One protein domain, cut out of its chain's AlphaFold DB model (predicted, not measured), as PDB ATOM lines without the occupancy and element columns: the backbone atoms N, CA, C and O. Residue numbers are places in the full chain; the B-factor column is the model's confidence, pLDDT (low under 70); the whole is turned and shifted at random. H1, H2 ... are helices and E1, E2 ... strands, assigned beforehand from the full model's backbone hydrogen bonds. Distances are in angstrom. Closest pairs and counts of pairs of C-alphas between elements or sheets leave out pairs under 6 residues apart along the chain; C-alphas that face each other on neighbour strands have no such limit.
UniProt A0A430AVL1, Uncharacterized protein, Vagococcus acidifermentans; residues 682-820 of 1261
ATOM      1  N   VAL A 682     -41.660 -43.321 -36.583       84.88
ATOM      2  CA  VAL A 682     -40.922 -42.260 -37.281       84.88
ATOM      3  C   VAL A 682     -39.434 -42.566 -37.211       84.88
ATOM      4  O   VAL A 682     -38.839 -42.544 -36.134       84.88
ATOM      5  N   THR A 683     -38.825 -42.803 -38.369       86.00
ATOM      6  CA  THR A 683     -37.387 -43.042 -38.530       86.00
ATOM      7  C   THR A 683     -36.793 -41.951 -39.412       86.00
ATOM      8  O   THR A 683     -37.261 -41.740 -40.529       86.00
ATOM      9  N   VAL A 684     -35.754 -41.265 -38.932       82.50
ATOM     10  CA  VAL A 684     -34.962 -40.328 -39.746       82.50
ATOM     11  C   VAL A 684     -33.621 -40.990 -40.044       82.50
ATOM     12  O   VAL A 684     -32.866 -41.301 -39.120       82.50
ATOM     13  N   ASP A 685     -33.346 -41.252 -41.318       80.88
ATOM     14  CA  ASP A 685     -32.175 -42.023 -41.728       80.88
ATOM     15  C   ASP A 685     -30.877 -41.255 -41.415       80.88
ATOM     16  O   ASP A 685     -30.781 -40.028 -41.568       80.88
ATOM     17  N   LYS A 686     -29.846 -41.992 -40.982       65.38
ATOM     18  CA  LYS A 686     -28.479 -41.470 -40.868       65.38
ATOM     19  C   LYS A 686     -27.758 -41.686 -42.206       65.38
ATOM     20  O   LYS A 686     -27.663 -42.834 -42.639       65.38
ATOM     21  N   PRO A 687     -27.253 -40.631 -42.870       57.81
ATOM     22  CA  PRO A 687     -26.550 -40.757 -44.147       57.81
ATOM     23  C   PRO A 687     -25.253 -41.576 -44.024       57.81
ATOM     24  O   PRO A 687     -24.594 -41.611 -42.987       57.81
ATOM     25  N   GLU A 688     -24.893 -42.245 -45.118       48.91
ATOM     26  CA  GLU A 688     -24.140 -43.512 -45.094       48.91
ATOM     27  C   GLU A 688     -22.631 -43.412 -44.783       48.91
ATOM     28  O   GLU A 688     -21.977 -44.439 -44.614       48.91
ATOM     29  N   SER A 689     -22.031 -42.215 -44.748       48.94
ATOM     30  CA  SER A 689     -20.587 -42.055 -44.485       48.94
ATOM     31  C   SER A 689     -20.179 -40.635 -44.075       48.94
ATOM     32  O   SER A 689     -20.701 -39.650 -44.599       48.94
ATOM     33  N   LYS A 690     -19.178 -40.536 -43.181       49.16
ATOM     34  CA  LYS A 690     -18.460 -39.279 -42.894       49.16
ATOM     35  C   LYS A 690     -17.660 -38.831 -44.117       49.16
ATOM     36  O   LYS A 690     -17.097 -39.665 -44.828       49.16
ATOM     37  N   LYS A 691     -17.581 -37.518 -44.348       48.25
ATOM     38  CA  LYS A 691     -16.961 -36.934 -45.550       48.25
ATOM     39  C   LYS A 691     -15.912 -35.888 -45.174       48.25
ATOM     40  O   LYS A 691     -16.069 -35.159 -44.204       48.25
ATOM     41  N   TYR A 692     -14.860 -35.781 -45.981       43.50
ATOM     42  CA  TYR A 692     -13.838 -34.740 -45.843       43.50
ATOM     43  C   TYR A 692     -14.165 -33.589 -46.794       43.50
ATOM     44  O   TYR A 692     -14.015 -33.731 -48.011       43.50
ATOM     45  N   VAL A 693     -14.649 -32.465 -46.266       42.34
ATOM     46  CA  VAL A 693     -15.040 -31.299 -47.073       42.34
ATOM     47  C   VAL A 693     -14.851 -29.998 -46.294       42.34
ATOM     48  O   VAL A 693     -14.768 -30.000 -45.071       42.34
ATOM     49  N   SER A 694     -14.778 -28.874 -47.010       39.12
ATOM     50  CA  SER A 694     -14.827 -27.542 -46.403       39.12
ATOM     51  C   SER A 694     -16.203 -27.253 -45.793       39.12
ATOM     52  O   SER A 694     -17.216 -27.705 -46.326       39.12
ATOM     53  N   GLN A 695     -16.206 -26.437 -44.739       45.47
ATOM     54  CA  GLN A 695     -17.367 -25.985 -43.960       45.47
ATOM     55  C   GLN A 695     -18.517 -25.389 -44.819       45.47
ATOM     56  O   GLN A 695     -18.320 -25.021 -45.978       45.47
ATOM     57  N   ASP A 696     -19.709 -25.269 -44.212       49.12
ATOM     58  CA  ASP A 696     -20.982 -24.759 -44.776       49.12
ATOM     59  C   ASP A 696     -21.753 -25.656 -45.777       49.12
ATOM     60  O   ASP A 696     -22.658 -25.172 -46.467       49.12
ATOM     61  N   LEU A 697     -21.480 -26.964 -45.842       59.53
ATOM     62  CA  LEU A 697     -22.302 -27.909 -46.619       59.53
ATOM     63  C   LEU A 697     -23.492 -28.489 -45.833       59.53
ATOM     64  O   LEU A 697     -23.543 -28.453 -44.604       59.53
ATOM     65  N   SER A 698     -24.473 -28.996 -46.584       67.81
ATOM     66  CA  SER A 698     -25.722 -29.567 -46.077       67.81
ATOM     67  C   SER A 698     -26.124 -30.807 -46.872       67.81
ATOM     68  O   SER A 698     -25.998 -30.814 -48.100       67.81
ATOM     69  N   GLU A 699     -26.648 -31.827 -46.197       72.19
ATOM     70  CA  GLU A 699     -26.990 -33.124 -46.790       72.19
ATOM     71  C   GLU A 699     -28.501 -33.375 -46.744       72.19
ATOM     72  O   GLU A 699     -29.179 -32.951 -45.807       72.19
ATOM     73  N   SER A 700     -29.028 -34.078 -47.747       78.31
ATOM     74  CA  SER A 700     -30.414 -34.549 -47.732       78.31
ATOM     75  C   SER A 700     -30.525 -35.830 -46.905       78.31
ATOM     76  O   SER A 700     -29.741 -36.758 -47.107       78.31
ATOM     77  N   VAL A 701     -31.498 -35.887 -45.997       80.00
ATOM     78  CA  VAL A 701     -31.806 -37.068 -45.181       80.00
ATOM     79  C   VAL A 701     -33.231 -37.531 -45.446       80.00
ATOM     80  O   VAL A 701     -34.133 -36.728 -45.686       80.00
ATOM     81  N   LYS A 702     -33.428 -38.846 -45.403       84.88
ATOM     82  CA  LYS A 702     -34.723 -39.473 -45.640       84.88
ATOM     83  C   LYS A 702     -35.499 -39.586 -44.335       84.88
ATOM     84  O   LYS A 702     -35.029 -40.197 -43.376       84.88
ATOM     85  N   LEU A 703     -36.705 -39.026 -44.311       84.62
ATOM     86  CA  LEU A 703     -37.700 -39.345 -43.296       84.62
ATOM     87  C   LEU A 703     -38.538 -40.536 -43.762       84.62
ATOM     88  O   LEU A 703     -38.988 -40.571 -44.906       84.62
ATOM     89  N   THR A 704     -38.800 -41.465 -42.851       86.75
ATOM     90  CA  THR A 704     -39.796 -42.530 -42.993       86.75
ATOM     91  C   THR A 704     -40.822 -42.400 -41.864       86.75
ATOM     92  O   THR A 704     -40.440 -42.329 -40.697       86.75
ATOM     93  N   ILE A 705     -42.112 -42.360 -42.202       85.69
ATOM     94  CA  ILE A 705     -43.239 -42.432 -41.261       85.69
ATOM     95  C   ILE A 705     -44.016 -43.713 -41.567       85.69
ATOM     96  O   ILE A 705     -44.348 -43.964 -42.724       85.69
ATOM     97  N   GLU A 706     -44.332 -44.511 -40.555       85.31
ATOM     98  CA  GLU A 706     -45.130 -45.729 -40.697       85.31
ATOM     99  C   GLU A 706     -46.436 -45.601 -39.911       85.31
ATOM    100  O   GLU A 706     -46.451 -45.209 -38.742       85.31
ATOM    101  N   LEU A 707     -47.539 -45.924 -40.580       79.25
ATOM    102  CA  LEU A 707     -48.894 -45.930 -40.042       79.25
ATOM    103  C   LEU A 707     -49.380 -47.371 -39.917       79.25
ATOM    104  O   LEU A 707     -49.207 -48.149 -40.859       79.25
ATOM    105  N   ASP A 708     -50.030 -47.702 -38.801       75.38
ATOM    106  CA  ASP A 708     -50.726 -48.981 -38.629       75.38
ATOM    107  C   ASP A 708     -51.789 -49.202 -39.725       75.38
ATOM    108  O   ASP A 708     -52.309 -48.262 -40.334       75.38
ATOM    109  N   GLY A 709     -52.101 -50.472 -39.994       76.69
ATOM    110  CA  GLY A 709     -53.169 -50.841 -40.923       76.69
ATOM    111  C   GLY A 709     -54.561 -50.496 -40.384       76.69
ATOM    112  O   GLY A 709     -54.753 -50.283 -39.188       76.69
ATOM    113  N   ALA A 710     -55.560 -50.488 -41.266       77.94
ATOM    114  CA  ALA A 710     -56.957 -50.378 -40.868       77.94
ATOM    115  C   ALA A 710     -57.378 -51.581 -40.009       77.94
ATOM    116  O   ALA A 710     -57.214 -52.736 -40.408       77.94
ATOM    117  N   MET A 711     -57.970 -51.306 -38.849       77.31
ATOM    118  CA  MET A 711     -58.530 -52.322 -37.965       77.31
ATOM    119  C   MET A 711     -60.016 -52.514 -38.285       77.31
ATOM    120  O   MET A 711     -60.830 -51.617 -38.052       77.31
ATOM    121  N   HIS A 712     -60.384 -53.694 -38.779       77.81
ATOM    122  CA  HIS A 712     -61.770 -54.086 -39.039       77.81
ATOM    123  C   HIS A 712     -62.161 -55.259 -38.136       77.81
ATOM    124  O   HIS A 712     -61.463 -56.269 -38.108       77.81
ATOM    125  N   ASP A 713     -63.285 -55.141 -37.428       71.06
ATOM    126  CA  ASP A 713     -63.823 -56.213 -36.591       71.06
ATOM    127  C   ASP A 713     -65.348 -56.310 -36.775       71.06
ATOM    128  O   ASP A 713     -66.106 -55.387 -36.453       71.06
ATOM    129  N   GLU A 714     -65.800 -57.440 -37.330       69.75
ATOM    130  CA  GLU A 714     -67.217 -57.714 -37.594       69.75
ATOM    131  C   GLU A 714     -68.013 -58.071 -36.325       69.75
ATOM    132  O   GLU A 714     -69.218 -57.825 -36.288       69.75
ATOM    133  N   GLN A 715     -67.372 -58.613 -35.282       65.25
ATOM    134  CA  GLN A 715     -68.020 -58.990 -34.017       65.25
ATOM    135  C   GLN A 715     -68.299 -57.754 -33.157       65.25
ATOM    136  O   GLN A 715     -69.397 -57.580 -32.628       65.25
ATOM    137  N   LEU A 716     -67.315 -56.859 -33.076       69.69
ATOM    138  CA  LEU A 716     -67.432 -55.545 -32.447       69.69
ATOM    139  C   LEU A 716     -68.212 -54.549 -33.319       69.69
ATOM    140  O   LEU A 716     -68.543 -53.456 -32.856       69.69
ATOM    141  N   ASN A 717     -68.509 -54.912 -34.574       74.75
ATOM    142  CA  ASN A 717     -69.166 -54.076 -35.577       74.75
ATOM    143  C   ASN A 717     -68.488 -52.700 -35.701       74.75
ATOM    144  O   ASN A 717     -69.142 -51.650 -35.634       74.75
ATOM    145  N   ILE A 718     -67.159 -52.697 -35.827       77.56
ATOM    146  CA  ILE A 718     -66.329 -51.493 -35.905       77.56
ATOM    147  C   ILE A 718     -65.329 -51.580 -37.066       77.56
ATOM    148  O   ILE A 718     -64.929 -52.642 -37.535       77.56
ATOM    149  N   SER A 719     -64.948 -50.418 -37.577       79.69
ATOM    150  CA  SER A 719     -63.853 -50.254 -38.524       79.69
ATOM    151  C   SER A 719     -63.169 -48.938 -38.204       79.69
ATOM    152  O   SER A 719     -63.855 -47.936 -37.987       79.69
ATOM    153  N   VAL A 720     -61.844 -48.965 -38.114       78.00
ATOM    154  CA  VAL A 720     -61.032 -47.825 -37.697       78.00
ATOM    155  C   VAL A 720     -59.822 -47.716 -38.606       78.00
ATOM    156  O   VAL A 720     -59.006 -48.627 -38.695       78.00
ATOM    157  N   GLU A 721     -59.716 -46.571 -39.267       81.94
ATOM    158  CA  GLU A 721     -58.607 -46.214 -40.141       81.94
ATOM    159  C   GLU A 721     -57.832 -45.065 -39.469       81.94
ATOM    160  O   GLU A 721     -58.458 -44.050 -39.142       81.94
ATOM    161  N   PRO A 722     -56.518 -45.196 -39.199       79.62
ATOM    162  CA  PRO A 722     -55.716 -44.099 -38.660       79.62
ATOM    163  C   PRO A 722     -55.467 -43.010 -39.714       79.62
ATOM    164  O   PRO A 722     -54.772 -43.211 -40.706       79.62
ATOM    165  N   GLU A 723     -56.007 -41.818 -39.477       81.38
ATOM    166  CA  GLU A 723     -55.910 -40.665 -40.372       81.38
ATOM    167  C   GLU A 723     -54.781 -39.728 -39.915       81.38
ATOM    168  O   GLU A 723     -54.842 -39.164 -38.819       81.38
ATOM    169  N   LEU A 724     -53.746 -39.540 -40.738       83.56
ATOM    170  CA  LEU A 724     -52.638 -38.624 -40.442       83.56
ATOM    171  C   LEU A 724     -53.132 -37.166 -40.485       83.56
ATOM    172  O   LEU A 724     -53.564 -36.676 -41.523       83.56
ATOM    173  N   ARG A 725     -53.102 -36.482 -39.335       85.12
ATOM    174  CA  ARG A 725     -53.605 -35.111 -39.136       85.12
ATOM    175  C   ARG A 725     -52.520 -34.053 -39.179       85.12
ATOM    176  O   ARG A 725     -52.748 -32.985 -39.734       85.12
ATOM    177  N   GLU A 726     -51.361 -34.339 -38.596       87.00
ATOM    178  CA  GLU A 726     -50.171 -33.502 -38.724       87.00
ATOM    179  C   GLU A 726     -48.944 -34.373 -38.990       87.00
ATOM    180  O   GLU A 726     -48.783 -35.433 -38.387       87.00
ATOM    181  N   ALA A 727     -48.057 -33.899 -39.862       88.31
ATOM    182  CA  ALA A 727     -46.692 -34.393 -39.992       88.31
ATOM    183  C   ALA A 727     -45.794 -33.194 -40.315       88.31
ATOM    184  O   ALA A 727     -45.872 -32.619 -41.401       88.31
ATOM    185  N   LYS A 728     -44.965 -32.774 -39.359       90.50
ATOM    186  CA  LYS A 728     -44.170 -31.536 -39.419       90.50
ATOM    187  C   LYS A 728     -42.749 -31.789 -38.939       90.50
ATOM    188  O   LYS A 728     -42.514 -32.711 -38.165       90.50
ATOM    189  N   TYR A 729     -41.803 -30.950 -39.348       91.12
ATOM    190  CA  TYR A 729     -40.429 -31.009 -38.846       91.12
ATOM    191  C   TYR A 729     -39.824 -29.634 -38.588       91.12
ATOM    192  O   TYR A 729     -40.248 -28.637 -39.178       91.12
ATOM    193  N   VAL A 730     -38.800 -29.619 -37.736       90.62
ATOM    194  CA  VAL A 730     -37.879 -28.500 -37.510       90.62
ATOM    195  C   VAL A 730     -36.449 -29.045 -37.531       90.62
ATOM    196  O   VAL A 730     -36.183 -30.090 -36.938       90.62
ATOM    197  N   VAL A 731     -35.535 -28.346 -38.202       88.81
ATOM    198  CA  VAL A 731     -34.088 -28.603 -38.187       88.81
ATOM    199  C   VAL A 731     -33.407 -27.426 -37.499       88.81
ATOM    200  O   VAL A 731     -33.551 -26.276 -37.922       88.81
ATOM    201  N   MET A 732     -32.683 -27.711 -36.422       84.81
ATOM    202  CA  MET A 732     -32.062 -26.710 -35.555       84.81
ATOM    203  C   MET A 732     -30.559 -26.980 -35.427       84.81
ATOM    204  O   MET A 732     -30.160 -28.147 -35.429       84.81
ATOM    205  N   PRO A 733     -29.715 -25.941 -35.291       79.50
ATOM    206  CA  PRO A 733     -28.326 -26.139 -34.896       79.50
ATOM    207  C   PRO A 733     -28.266 -26.729 -33.481       79.50
ATOM    208  O   PRO A 733     -29.100 -26.414 -32.631       79.50
ATOM    209  N   TYR A 734     -27.270 -27.571 -33.244       74.88
ATOM    210  CA  TYR A 734     -26.979 -28.227 -31.976       74.88
ATOM    211  C   TYR A 734     -25.531 -27.915 -31.584       74.88
ATOM    212  O   TYR A 734     -24.651 -27.887 -32.443       74.88
ATOM    213  N   ASP A 735     -25.282 -27.659 -30.301       67.75
ATOM    214  CA  ASP A 735     -23.926 -27.520 -29.776       67.75
ATOM    215  C   ASP A 735     -23.537 -28.824 -29.078       67.75
ATOM    216  O   ASP A 735     -24.088 -29.176 -28.036       67.75
ATOM    217  N   SER A 736     -22.583 -29.552 -29.659       61.75
ATOM    218  CA  SER A 736     -22.088 -30.816 -29.109       61.75
ATOM    219  C   SER A 736     -21.199 -30.647 -27.868       61.75
ATOM    220  O   SER A 736     -20.661 -31.640 -27.383       61.75
ATOM    221  N   SER A 737     -20.996 -29.415 -27.388       54.66
ATOM    222  CA  SER A 737     -20.242 -29.087 -26.173       54.66
ATOM    223  C   SER A 737     -21.098 -28.519 -25.031       54.66
ATOM    224  O   SER A 737     -20.570 -28.296 -23.944       54.66
ATOM    225  N   ASP A 738     -22.407 -28.323 -25.236       53.47
ATOM    226  CA  ASP A 738     -23.320 -27.847 -24.189       53.47
ATOM    227  C   ASP A 738     -24.008 -29.015 -23.455       53.47
ATOM    228  O   ASP A 738     -24.977 -29.613 -23.933       53.47
ATOM    229  N   GLU A 739     -23.527 -29.311 -22.244       47.47
ATOM    230  CA  GLU A 739     -24.069 -30.345 -21.348       47.47
ATOM    231  C   GLU A 739     -25.553 -30.132 -20.977       47.47
ATOM    232  O   GLU A 739     -26.216 -31.066 -20.526       47.47
ATOM    233  N   ASN A 740     -26.117 -28.936 -21.192       43.12
ATOM    234  CA  ASN A 740     -27.530 -28.657 -20.920       43.12
ATOM    235  C   ASN A 740     -28.480 -29.211 -22.002       43.12
ATOM    236  O   ASN A 740     -29.691 -29.246 -21.789       43.12
ATOM    237  N   VAL A 741     -27.971 -29.668 -23.157       49.47
ATOM    238  CA  VAL A 741     -28.785 -30.136 -24.305       49.47
ATOM    239  C   VAL A 741     -29.001 -31.667 -24.283       49.47
ATOM    240  O   VAL A 741     -29.264 -32.316 -25.303       49.47
ATOM    241  N   VAL A 742     -28.878 -32.272 -23.097       45.88
ATOM    242  CA  VAL A 742     -28.729 -33.720 -22.901       45.88
ATOM    243  C   VAL A 742     -30.063 -34.439 -22.610       45.88
ATOM    244  O   VAL A 742     -30.742 -34.207 -21.615       45.88
ATOM    245  N   ASN A 743     -30.361 -35.417 -23.471       50.81
ATOM    246  CA  ASN A 743     -31.213 -36.603 -23.271       50.81
ATOM    247  C   ASN A 743     -32.751 -36.521 -23.140       50.81
ATOM    248  O   ASN A 743     -33.359 -37.591 -23.179       50.81
ATOM    249  N   SER A 744     -33.425 -35.369 -23.083       55.00
ATOM    250  CA  SER A 744     -34.902 -35.363 -23.172       55.00
ATOM    251  C   SER A 744     -35.425 -35.425 -24.620       55.00
ATOM    252  O   SER A 744     -34.889 -34.800 -25.543       55.00
ATOM    253  N   THR A 745     -36.510 -36.177 -24.829       63.28
ATOM    254  CA  THR A 745     -37.365 -36.023 -26.018       63.28
ATOM    255  C   THR A 745     -38.237 -34.780 -25.808       63.28
ATOM    256  O   THR A 745     -38.859 -34.674 -24.752       63.28
ATOM    257  N   PRO A 746     -38.290 -33.833 -26.761       75.00
ATOM    258  CA  PRO A 746     -39.071 -32.600 -26.624       75.00
ATOM    259  C   PRO A 746     -40.574 -32.872 -26.522       75.00
ATOM    260  O   PRO A 746     -41.099 -33.783 -27.167       75.00
ATOM    261  N   THR A 747     -41.289 -32.033 -25.774       82.00
ATOM    262  CA  THR A 747     -42.754 -32.089 -25.719       82.00
ATOM    263  C   THR A 747     -43.387 -31.568 -27.017       82.00
ATOM    264  O   THR A 747     -42.750 -30.899 -27.841       82.00
ATOM    265  N   LYS A 748     -44.694 -31.810 -27.186       83.62
ATOM    266  CA  LYS A 748     -45.500 -31.167 -28.241       83.62
ATOM    267  C   LYS A 748     -45.429 -29.635 -28.157       83.62
ATOM    268  O   LYS A 748     -45.473 -28.970 -29.193       83.62
ATOM    269  N   GLU A 749     -45.304 -29.075 -26.956       86.75
ATOM    270  CA  GLU A 749     -45.238 -27.628 -26.743       86.75
ATOM    271  C   GLU A 749     -43.865 -27.061 -27.122       86.75
ATOM    272  O   GLU A 749     -43.811 -26.065 -27.844       86.75
ATOM    273  N   ASP A 750     -42.771 -27.744 -26.770       86.62
ATOM    274  CA  ASP A 750     -41.412 -27.397 -27.217       86.62
ATOM    275  C   ASP A 750     -41.312 -27.424 -28.744       86.62
ATOM    276  O   ASP A 750     -40.840 -26.466 -29.365       86.62
ATOM    277  N   PHE A 751     -41.819 -28.496 -29.368       90.62
ATOM    278  CA  PHE A 751     -41.854 -28.616 -30.822       90.62
ATOM    279  C   PHE A 751     -42.647 -27.475 -31.459       90.62
ATOM    280  O   PHE A 751     -42.163 -26.824 -32.384       90.62
ATOM    281  N   MET A 752     -43.862 -27.206 -30.971       90.12
ATOM    282  CA  MET A 752     -44.712 -26.161 -31.541       90.12
ATOM    283  C   MET A 752     -44.170 -24.757 -31.255       90.12
ATOM    284  O   MET A 752     -44.363 -23.865 -32.080       90.12
ATOM    285  N   SER A 753     -43.441 -24.549 -30.158       89.38
ATOM    286  CA  SER A 753     -42.698 -23.316 -29.880       89.38
ATOM    287  C   SER A 753     -41.573 -23.114 -30.901       89.38
ATOM    288  O   SER A 753     -41.562 -22.111 -31.624       89.38
ATOM    289  N   ALA A 754     -40.695 -24.111 -31.069       86.44
ATOM    290  CA  ALA A 754     -39.614 -24.090 -32.055       86.44
ATOM    291  C   ALA A 754     -40.150 -23.898 -33.485       86.44
ATOM    292  O   ALA A 754     -39.688 -23.010 -34.210       86.44
ATOM    293  N   TYR A 755     -41.187 -24.647 -33.868       90.19
ATOM    294  CA  TYR A 755     -41.834 -24.552 -35.175       90.19
ATOM    295  C   TYR A 755     -42.449 -23.167 -35.408       90.19
ATOM    296  O   TYR A 755     -42.249 -22.570 -36.469       90.19
ATOM    297  N   ASN A 756     -43.185 -22.607 -34.445       91.62
ATOM    298  CA  ASN A 756     -43.852 -21.314 -34.626       91.62
ATOM    299  C   ASN A 756     -42.906 -20.109 -34.503       91.62
ATOM    300  O   ASN A 756     -43.207 -19.072 -35.093       91.62
ATOM    301  N   SER A 757     -41.747 -20.250 -33.846       88.31
ATOM    302  CA  SER A 757     -40.732 -19.186 -33.732       88.31
ATOM    303  C   SER A 757     -40.280 -18.621 -35.087       88.31
ATOM    304  O   SER A 757     -39.992 -17.432 -35.204       88.31
ATOM    305  N   GLY A 758     -40.198 -19.478 -36.114       78.50
ATOM    306  CA  GLY A 758     -39.620 -19.133 -37.414       78.50
ATOM    307  C   GLY A 758     -38.104 -18.883 -37.398       78.50
ATOM    308  O   GLY A 758     -37.573 -18.436 -38.410       78.50
ATOM    309  N   ALA A 759     -37.412 -19.170 -36.288       80.56
ATOM    310  CA  ALA A 759     -35.959 -19.009 -36.156       80.56
ATOM    311  C   ALA A 759     -35.149 -20.130 -36.841       80.56
ATOM    312  O   ALA A 759     -33.945 -19.984 -37.049       80.56
ATOM    313  N   TYR A 760     -35.812 -21.233 -37.189       86.50
ATOM    314  CA  TYR A 760     -35.211 -22.489 -37.633       86.50
ATOM    315  C   TYR A 760     -35.756 -22.931 -38.997       86.50
ATOM    316  O   TYR A 760     -36.841 -22.506 -39.412       86.50
ATOM    317  N   GLU A 761     -35.027 -23.812 -39.687       86.38
ATOM    318  CA  GLU A 761     -35.557 -24.471 -40.883       86.38
ATOM    319  C   GLU A 761     -36.682 -25.430 -40.476       86.38
ATOM    320  O   GLU A 761     -36.604 -26.097 -39.447       86.38
ATOM    321  N   LYS A 762     -37.767 -25.471 -41.250       90.44
ATOM    322  CA  LYS A 762     -38.962 -26.253 -40.921       90.44
ATOM    323  C   LYS A 762     -39.786 -26.570 -42.158       90.44
ATOM    324  O   LYS A 762     -39.699 -25.868 -43.166       90.44
ATOM    325  N   GLY A 763     -40.666 -27.555 -42.045       87.06
ATOM    326  CA  GLY A 763     -41.651 -27.844 -43.081       87.06
ATOM    327  C   GLY A 763     -42.832 -28.668 -42.589       87.06
ATOM    328  O   GLY A 763     -42.859 -29.156 -41.460       87.06
ATOM    329  N   ASP A 764     -43.826 -28.784 -43.458       87.62
ATOM    330  CA  ASP A 764     -45.049 -29.555 -43.257       87.62
ATOM    331  C   ASP A 764     -45.130 -30.603 -44.375       87.62
ATOM    332  O   ASP A 764     -45.118 -30.258 -45.560       87.62
ATOM    333  N   TYR A 765     -45.113 -31.886 -44.009       79.94
ATOM    334  CA  TYR A 765     -45.073 -32.994 -44.963       79.94
ATOM    335  C   TYR A 765     -46.411 -33.213 -45.653       79.94
ATOM    336  O   TYR A 765     -46.414 -33.611 -46.813       79.94
ATOM    337  N   ILE A 766     -47.525 -32.915 -44.980       77.69
ATOM    338  CA  ILE A 766     -48.869 -33.029 -45.553       77.69
ATOM    339  C   ILE A 766     -49.047 -31.945 -46.625       77.69
ATOM    340  O   ILE A 766     -49.492 -32.224 -47.737       77.69
ATOM    341  N   GLN A 767     -48.584 -30.719 -46.356       80.19
ATOM    342  CA  GLN A 767     -48.584 -29.643 -47.350       80.19
ATOM    343  C   GLN A 767     -47.625 -29.904 -48.528       80.19
ATOM    344  O   GLN A 767     -47.942 -29.524 -49.658       80.19
ATOM    345  N   LYS A 768     -46.457 -30.522 -48.290       75.75
ATOM    346  CA  LYS A 768     -45.516 -30.928 -49.355       75.75
ATOM    347  C   LYS A 768     -46.069 -32.070 -50.215       75.75
ATOM    348  O   LYS A 768     -45.942 -32.022 -51.437       75.75
ATOM    349  N   ASN A 769     -46.666 -33.072 -49.573       70.69
ATOM    350  CA  ASN A 769     -47.109 -34.330 -50.162       70.69
ATOM    351  C   ASN A 769     -48.635 -34.469 -49.980       70.69
ATOM    352  O   ASN A 769     -49.082 -35.264 -49.156       70.69
ATOM    353  N   PRO A 770     -49.466 -33.717 -50.731       67.88
ATOM    354  CA  PRO A 770     -50.921 -33.678 -50.527       67.88
ATOM    355  C   PRO A 770     -51.639 -35.009 -50.808       67.88
ATOM    356  O   PRO A 770     -52.796 -35.168 -50.433       67.88
ATOM    357  N   ASP A 771     -50.965 -35.984 -51.424       66.06
ATOM    358  CA  ASP A 771     -51.465 -37.360 -51.530       66.06
ATOM    359  C   ASP A 771     -51.444 -38.100 -50.167       66.06
ATOM    360  O   ASP A 771     -52.089 -39.137 -50.024       66.06
ATOM    361  N   TRP A 772     -50.740 -37.570 -49.152       67.56
ATOM    362  CA  TRP A 772     -50.733 -38.061 -47.762       67.56
ATOM    363  C   TRP A 772     -51.825 -37.406 -46.889       67.56
ATOM    364  O   TRP A 772     -52.133 -37.926 -45.825       67.56
ATOM    365  N   ASP A 773     -52.455 -36.312 -47.337       58.19
ATOM    366  CA  ASP A 773     -53.592 -35.631 -46.668       58.19
ATOM    367  C   ASP A 773     -54.918 -36.421 -46.808       58.19
ATOM    368  O   ASP A 773     -55.999 -35.946 -46.468       58.19
ATOM    369  N   LEU A 774     -54.856 -37.612 -47.418       52.66
ATOM    370  CA  LEU A 774     -55.997 -38.344 -47.973       52.66
ATOM    371  C   LEU A 774     -55.897 -39.867 -47.762       52.66
ATOM    372  O   LEU A 774     -56.405 -40.632 -48.586       52.66
ATOM    373  N   VAL A 775     -55.266 -40.330 -46.673       60.53
ATOM    374  CA  VAL A 775     -55.108 -41.772 -46.357       60.53
ATOM    375  C   VAL A 775     -56.418 -42.407 -45.841       60.53
ATOM    376  O   VAL A 775     -56.486 -42.976 -44.758       60.53
ATOM    377  N   HIS A 776     -57.482 -42.290 -46.633       54.03
ATOM    378  CA  HIS A 776     -58.767 -42.959 -46.442       54.03
ATOM    379  C   HIS A 776     -58.841 -44.231 -47.295       54.03
ATOM    380  O   HIS A 776     -58.337 -44.259 -48.422       54.03
ATOM    381  N   ASN A 777     -59.607 -45.224 -46.848       59.81
ATOM    382  CA  ASN A 777     -59.610 -46.598 -47.355       59.81
ATOM    383  C   ASN A 777     -58.235 -47.262 -47.148       59.81
ATOM    384  O   ASN A 777     -57.664 -47.847 -48.076       59.81
ATOM    385  N   LEU A 778     -57.688 -47.133 -45.933       63.53
ATOM    386  CA  LEU A 778     -56.501 -47.886 -45.522       63.53
ATOM    387  C   LEU A 778     -56.730 -49.396 -45.683       63.53
ATOM    388  O   LEU A 778     -57.842 -49.899 -45.548       63.53
ATOM    389  N   SER A 779     -55.658 -50.132 -45.973       66.19
ATOM    390  CA  SER A 779     -55.701 -51.596 -45.963       66.19
ATOM    391  C   SER A 779     -55.406 -52.133 -44.565       66.19
ATOM    392  O   SER A 779     -54.742 -51.457 -43.789       66.19
ATOM    393  N   GLU A 780     -55.756 -53.392 -44.292       68.56
ATOM    394  CA  GLU A 780     -55.325 -54.146 -43.095       68.56
ATOM    395  C   GLU A 780     -53.793 -54.181 -42.891       68.56
ATOM    396  O   GLU A 780     -53.305 -54.578 -41.836       68.56
ATOM    397  N   LYS A 781     -53.006 -53.801 -43.909       74.81
ATOM    398  CA  LYS A 781     -51.545 -53.701 -43.837       74.81
ATOM    399  C   LYS A 781     -51.101 -52.268 -43.522       74.81
ATOM    400  O   LYS A 781     -51.661 -51.346 -44.122       74.81
ATOM    401  N   PRO A 782     -50.052 -52.095 -42.694       77.06
ATOM    402  CA  PRO A 782     -49.391 -50.813 -42.479       77.06
ATOM    403  C   PRO A 782     -48.992 -50.096 -43.774       77.06
ATOM    404  O   PRO A 782     -48.685 -50.741 -44.785       77.06
ATOM    405  N   ILE A 783     -48.949 -48.763 -43.724       77.50
ATOM    406  CA  ILE A 783     -48.458 -47.912 -44.814       77.50
ATOM    407  C   ILE A 783     -47.187 -47.179 -44.387       77.50
ATOM    408  O   ILE A 783     -47.159 -46.486 -43.375       77.50
ATOM    409  N   THR A 784     -46.157 -47.286 -45.225       84.00
ATOM    410  CA  THR A 784     -44.897 -46.545 -45.113       84.00
ATOM    411  C   THR A 784     -44.927 -45.323 -46.036       84.00
ATOM    412  O   THR A 784     -45.171 -45.451 -47.238       84.00
ATOM    413  N   LEU A 785     -44.650 -44.145 -45.485       82.06
ATOM    414  CA  LEU A 785     -44.554 -42.853 -46.166       82.06
ATOM    415  C   LEU A 785     -43.102 -42.356 -46.080       82.06
ATOM    416  O   LEU A 785     -42.502 -42.416 -45.008       82.06
ATOM    417  N   THR A 786     -42.512 -41.874 -47.180       82.38
ATOM    418  CA  THR A 786     -41.086 -41.479 -47.225       82.38
ATOM    419  C   THR A 786     -40.857 -40.147 -47.938       82.38
ATOM    420  O   THR A 786     -41.370 -39.962 -49.041       82.38
ATOM    421  N   ASP A 787     -40.048 -39.257 -47.355       76.06
ATOM    422  CA  ASP A 787     -39.662 -37.964 -47.944       76.06
ATOM    423  C   ASP A 787     -38.146 -37.723 -47.789       76.06
ATOM    424  O   ASP A 787     -37.628 -37.646 -46.673       76.06
ATOM    425  N   ASP A 788     -37.447 -37.581 -48.920       81.38
ATOM    426  CA  ASP A 788     -35.991 -37.373 -49.012       81.38
ATOM    427  C   ASP A 788     -35.594 -35.877 -49.055       81.38
ATOM    428  O   ASP A 788     -34.432 -35.537 -49.273       81.38
ATOM    429  N   SER A 789     -36.554 -34.952 -48.915       72.12
ATOM    430  CA  SER A 789     -36.339 -33.502 -49.077       72.12
ATOM    431  C   SER A 789     -35.898 -32.769 -47.804       72.12
ATOM    432  O   SER A 789     -35.730 -31.545 -47.828       72.12
ATOM    433  N   VAL A 790     -35.728 -33.476 -46.685       80.75
ATOM    434  CA  VAL A 790     -35.216 -32.897 -45.434       80.75
ATOM    435  C   VAL A 790     -33.738 -32.585 -45.616       80.75
ATOM    436  O   VAL A 790     -32.981 -33.445 -46.052       80.75
ATOM    437  N   THR A 791     -33.311 -31.369 -45.289       82.19
ATOM    438  CA  THR A 791     -31.908 -30.955 -45.404       82.19
ATOM    439  C   THR A 791     -31.343 -30.675 -44.014       82.19
ATOM    440  O   THR A 791     -31.962 -29.963 -43.227       82.19
ATOM    441  N   VAL A 792     -30.177 -31.243 -43.699       80.50
ATOM    442  CA  VAL A 792     -29.469 -31.048 -42.421       80.50
ATOM    443  C   VAL A 792     -28.065 -30.502 -42.655       80.50
ATOM    444  O   VAL A 792     -27.523 -30.605 -43.757       80.50
ATOM    445  N   LYS A 793     -27.463 -29.919 -41.620       76.44
ATOM    446  CA  LYS A 793     -26.055 -29.502 -41.606       76.44
ATOM    447  C   LYS A 793     -25.285 -30.334 -40.585       76.44
ATOM    448  O   LYS A 793     -25.876 -31.132 -39.862       76.44
ATOM    449  N   ASP A 794     -23.974 -30.122 -40.519       71.19
ATOM    450  CA  ASP A 794     -23.183 -30.613 -39.390       71.19
ATOM    451  C   ASP A 794     -23.715 -30.046 -38.061       71.19
ATOM    452  O   ASP A 794     -24.303 -28.959 -38.047       71.19
ATOM    453  N   ASN A 795     -23.536 -30.808 -36.981       75.19
ATOM    454  CA  ASN A 795     -24.042 -30.553 -35.630       75.19
ATOM    455  C   ASN A 795     -25.468 -29.971 -35.643       75.19
ATOM    456  O   ASN A 795     -25.721 -28.817 -35.288       75.19
ATOM    457  N   SER A 796     -26.415 -30.777 -36.128       78.62
ATOM    458  CA  SER A 796     -27.834 -30.418 -36.229       78.62
ATOM    459  C   SER A 796     -28.728 -31.424 -35.506       78.62
ATOM    460  O   SER A 796     -28.450 -32.622 -35.463       78.62
ATOM    461  N   VAL A 797     -29.860 -30.950 -34.994       84.12
ATOM    462  CA  VAL A 797     -30.936 -31.790 -34.462       84.12
ATOM    463  C   VAL A 797     -32.194 -31.614 -35.310       84.12
ATOM    464  O   VAL A 797     -32.612 -30.495 -35.614       84.12
ATOM    465  N   VAL A 798     -32.800 -32.731 -35.706       86.50
ATOM    466  CA  VAL A 798     -34.093 -32.776 -36.391       86.50
ATOM    467  C   VAL A 798     -35.140 -33.223 -35.385       86.50
ATOM    468  O   VAL A 798     -35.020 -34.294 -34.787       86.50
ATOM    469  N   TRP A 799     -36.180 -32.416 -35.208       90.00
ATOM    470  CA  TRP A 799     -37.400 -32.827 -34.521       90.00
ATOM    471  C   TRP A 799     -38.498 -33.055 -35.554       90.00
ATOM    472  O   TRP A 799     -38.673 -32.245 -36.467       90.00
ATOM    473  N   VAL A 800     -39.252 -34.139 -35.401       89.44
ATOM    474  CA  VAL A 800     -40.386 -34.493 -36.260       89.44
ATOM    475  C   VAL A 800     -41.603 -34.718 -35.381       89.44
ATOM    476  O   VAL A 800     -41.547 -35.540 -34.475       89.44
ATOM    477  N   TYR A 801     -42.689 -34.001 -35.649       90.62
ATOM    478  CA  TYR A 801     -43.966 -34.161 -34.962       90.62
ATOM    479  C   TYR A 801     -44.982 -34.846 -35.871       90.62
ATOM    480  O   TYR A 801     -45.164 -34.421 -37.016       90.62
ATOM    481  N   THR A 802     -45.667 -35.859 -35.349       87.75
ATOM    482  CA  THR A 802     -46.813 -36.506 -35.991       87.75
ATOM    483  C   THR A 802     -48.037 -36.474 -35.078       87.75
ATOM    484  O   THR A 802     -47.922 -36.637 -33.866       87.75
ATOM    485  N   GLU A 803     -49.224 -36.288 -35.658       86.56
ATOM    486  CA  GLU A 803     -50.520 -36.518 -35.004       86.56
ATOM    487  C   GLU A 803     -51.393 -37.365 -35.933       86.56
ATOM    488  O   GLU A 803     -51.620 -36.977 -37.077       86.56
ATOM    489  N   THR A 804     -51.910 -38.496 -35.454       81.06
ATOM    490  CA  THR A 804     -52.969 -39.282 -36.102       81.06
ATOM    491  C   THR A 804     -54.273 -39.185 -35.319       81.06
ATOM    492  O   THR A 804     -54.284 -39.082 -34.091       81.06
ATOM    493  N   LEU A 805     -55.395 -39.242 -36.037       82.62
ATOM    494  CA  LEU A 805     -56.725 -39.451 -35.474       82.62
ATOM    495  C   LEU A 805     -57.148 -40.902 -35.733       82.62
ATOM    496  O   LEU A 805     -57.114 -41.370 -36.867       82.62
ATOM    497  N   ALA A 806     -57.556 -41.601 -34.681       78.94
ATOM    498  CA  ALA A 806     -57.918 -43.010 -34.683       78.94
ATOM    499  C   ALA A 806     -59.252 -43.195 -33.954       78.94
ATOM    500  O   ALA A 806     -59.307 -43.137 -32.728       78.94
ATOM    501  N   TYR A 807     -60.335 -43.399 -34.711       82.19
ATOM    502  CA  TYR A 807     -61.712 -43.373 -34.200       82.19
ATOM    503  C   TYR A 807     -62.025 -42.028 -33.516       82.19
ATOM    504  O   TYR A 807     -62.307 -41.050 -34.207       82.19
ATOM    505  N   THR A 808     -61.929 -41.959 -32.187       76.50
ATOM    506  CA  THR A 808     -62.049 -40.724 -31.393       76.50
ATOM    507  C   THR A 808     -60.719 -40.243 -30.819       76.50
ATOM    508  O   THR A 808     -60.610 -39.076 -30.447       76.50
ATOM    509  N   GLN A 809     -59.714 -41.118 -30.717       75.56
ATOM    510  CA  GLN A 809     -58.448 -40.810 -30.059       75.56
ATOM    511  C   GLN A 809     -57.481 -40.058 -30.969       75.56
ATOM    512  O   GLN A 809     -57.362 -40.343 -32.160       75.56
ATOM    513  N   LYS A 810     -56.736 -39.122 -30.376       80.75
ATOM    514  CA  LYS A 810     -55.598 -38.452 -31.009       80.75
ATOM    515  C   LYS A 810     -54.305 -39.028 -30.454       80.75
ATOM    516  O   LYS A 810     -54.031 -38.883 -29.267       80.75
ATOM    517  N   MET A 811     -53.506 -39.638 -31.317       80.31
ATOM    518  CA  MET A 811     -52.204 -40.201 -30.965       80.31
ATOM    519  C   MET A 811     -51.142 -39.289 -31.569       80.31
ATOM    520  O   MET A 811     -51.217 -38.965 -32.752       80.31
ATOM    521  N   SER A 812     -50.186 -38.806 -30.776       83.00
ATOM    522  CA  SER A 812     -49.196 -37.859 -31.294       83.00
ATOM    523  C   SER A 812     -47.843 -37.992 -30.618       83.00
ATOM    524  O   SER A 812     -47.784 -38.147 -29.401       83.00
ATOM    525  N   GLN A 813     -46.778 -37.891 -31.405       84.19
ATOM    526  CA  GLN A 813     -45.407 -38.157 -30.986       84.19
ATOM    527  C   GLN A 813     -44.468 -37.086 -31.544       84.19
ATOM    528  O   GLN A 813     -44.633 -36.641 -32.680       84.19
ATOM    529  N   VAL A 814     -43.457 -36.697 -30.760       86.19
ATOM    530  CA  VAL A 814     -42.281 -35.987 -31.277       86.19
ATOM    531  C   VAL A 814     -41.094 -36.948 -31.271       86.19
ATOM    532  O   VAL A 814     -40.784 -37.552 -30.247       86.19
ATOM    533  N   THR A 815     -40.413 -37.077 -32.405       86.25
ATOM    534  CA  THR A 815     -39.195 -37.879 -32.564       86.25
ATOM    535  C   THR A 815     -37.994 -36.957 -32.764       86.25
ATOM    536  O   THR A 815     -38.052 -36.018 -33.559       86.25
ATOM    537  N   ARG A 816     -36.896 -37.227 -32.044       84.94
ATOM    538  CA  ARG A 816     -35.636 -36.463 -32.075       84.94
ATOM    539  C   ARG A 816     -34.531 -37.294 -32.733       84.94
ATOM    540  O   ARG A 816     -34.179 -38.353 -32.225       84.94
ATOM    541  N   ALA A 817     -33.943 -36.783 -33.813       83.38
ATOM    542  CA  ALA A 817     -32.756 -37.344 -34.459       83.38
ATOM    543  C   ALA A 817     -31.593 -36.342 -34.403       83.38
ATOM    544  O   ALA A 817     -31.792 -35.145 -34.608       83.38
ATOM    545  N   VAL A 818     -30.385 -36.826 -34.110       79.38
ATOM    546  CA  VAL A 818     -29.182 -36.001 -33.889       79.38
ATOM    547  C   VAL A 818     -28.109 -36.347 -34.924       79.38
ATOM    548  O   VAL A 818     -27.885 -37.527 -35.219       79.38
ATOM    549  N   TYR A 819     -27.472 -35.311 -35.471       74.69
ATOM    550  CA  TYR A 819     -26.537 -35.358 -36.593       74.69
ATOM    551  C   TYR A 819     -25.214 -34.668 -36.215       74.69
ATOM    552  O   TYR A 819     -25.006 -33.499 -36.535       74.69
ATOM    553  N   ASP A 820     -24.331 -35.412 -35.540       68.12
ATOM    554  CA  ASP A 820     -23.061 -34.916 -34.982       68.12
ATOM    555  C   ASP A 820     -21.835 -35.298 -35.822       68.12
ATOM    556  O   ASP A 820     -21.701 -36.449 -36.255       68.12
TER     557      ASP A 820
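Overview. This is residues 682 to 820 of the 1261 residues of an uncharacterized protein of Vagococcus acidifermentans (UniProt A0A430AVL1). A long, narrow sandwich of two partly face-to-face sheets, E6 E5 E8 E9 and E1 E2 E7, has helix H1 covering the larger sheet's other face. The hairpin of E3 and E4 makes one end of the length, and residues 688 to 694 and 737 to 742 stick out as loops. The printed part has 139 residues, with two named helices and nine named strands in the order E1 E2 E3 E4 E5 H1 E6 H2 E7 E8 E9; the sheets, each in the order given, are antiparallel, and the class is mostly strand. The whole is a rod spanning 61 by 28 by 24 A, only just loose and close to compact, with a radius of gyration of the C-alphas of 17.3 A.

Along the chain. Start in the largest sheet with E5, residues 723 to 733, 31.7 A long. Beside it find E6, residues 761 to 764, and E8, residues 796 to 806, 32.6 A. E9, residues 809 to 819, runs 33.0 A from C-alpha 809 at (-58.448, -40.810, -30.059) to C-alpha 819 at (-26.537, -35.358, -36.593). For the second sheet, find C-alpha 682 at (-40.922, -42.260, -37.281), where E1, residues 682 to 684, begins; then E2, residues 698 to 707, 29.0 A, and E7, residues 783 to 793, 29.2 A. E3 is residues 711 to 713 and E4 residues 718 to 720. H1, residues 748 to 757, is 14.0 A long; H2 is residues 765 to 768.

Arrangement. In the twisted larger sheet, look for N 728 and O 801 at 2.9 A between E5 and E8, N 731 and O 761 at 2.8 A between E6 and E5, and N 798 and O 817 at 2.8 A in the hairpin E8 and E9. H1 is on this sheet, making two layers, a helix on one face of a sheet, at a height over the sheet of 8.8 A. The closest C-alphas of H1 and E5 are those of Tyr 755 and Val 730, 6.1 A. In the second sheet, N 683 and O 704 are 2.9 A apart in the hairpin E1 and E2, and N 705 and O 785 are 2.8 A apart between E2 and E7, which bends by 54 degrees at residue 789. The two sheets form a sandwich, two sheets face to face, their facing parts 10.0 A centre to centre. H2 only grazes both sheets. In the hairpin E3 and E4, N 711 and O 720 are 2.9 A apart; E4 runs on into E5 at 26 degrees. In H1 every O i to N i+4 pair is within hydrogen-bond range; H2 is too short for one.

Size, cuts and confidence. The C-alphas farthest apart, those of Ser 694 and Gln 715, are 63.0 A apart. The printed part has no cut. The long links are E1 to E2, E5 to H1 and H2 to E7. Mean pLDDT of the printed part is 75.0; residues 686 to 698, 714 to 716, 735 to 745, 770 to 780 and 820 are under 70.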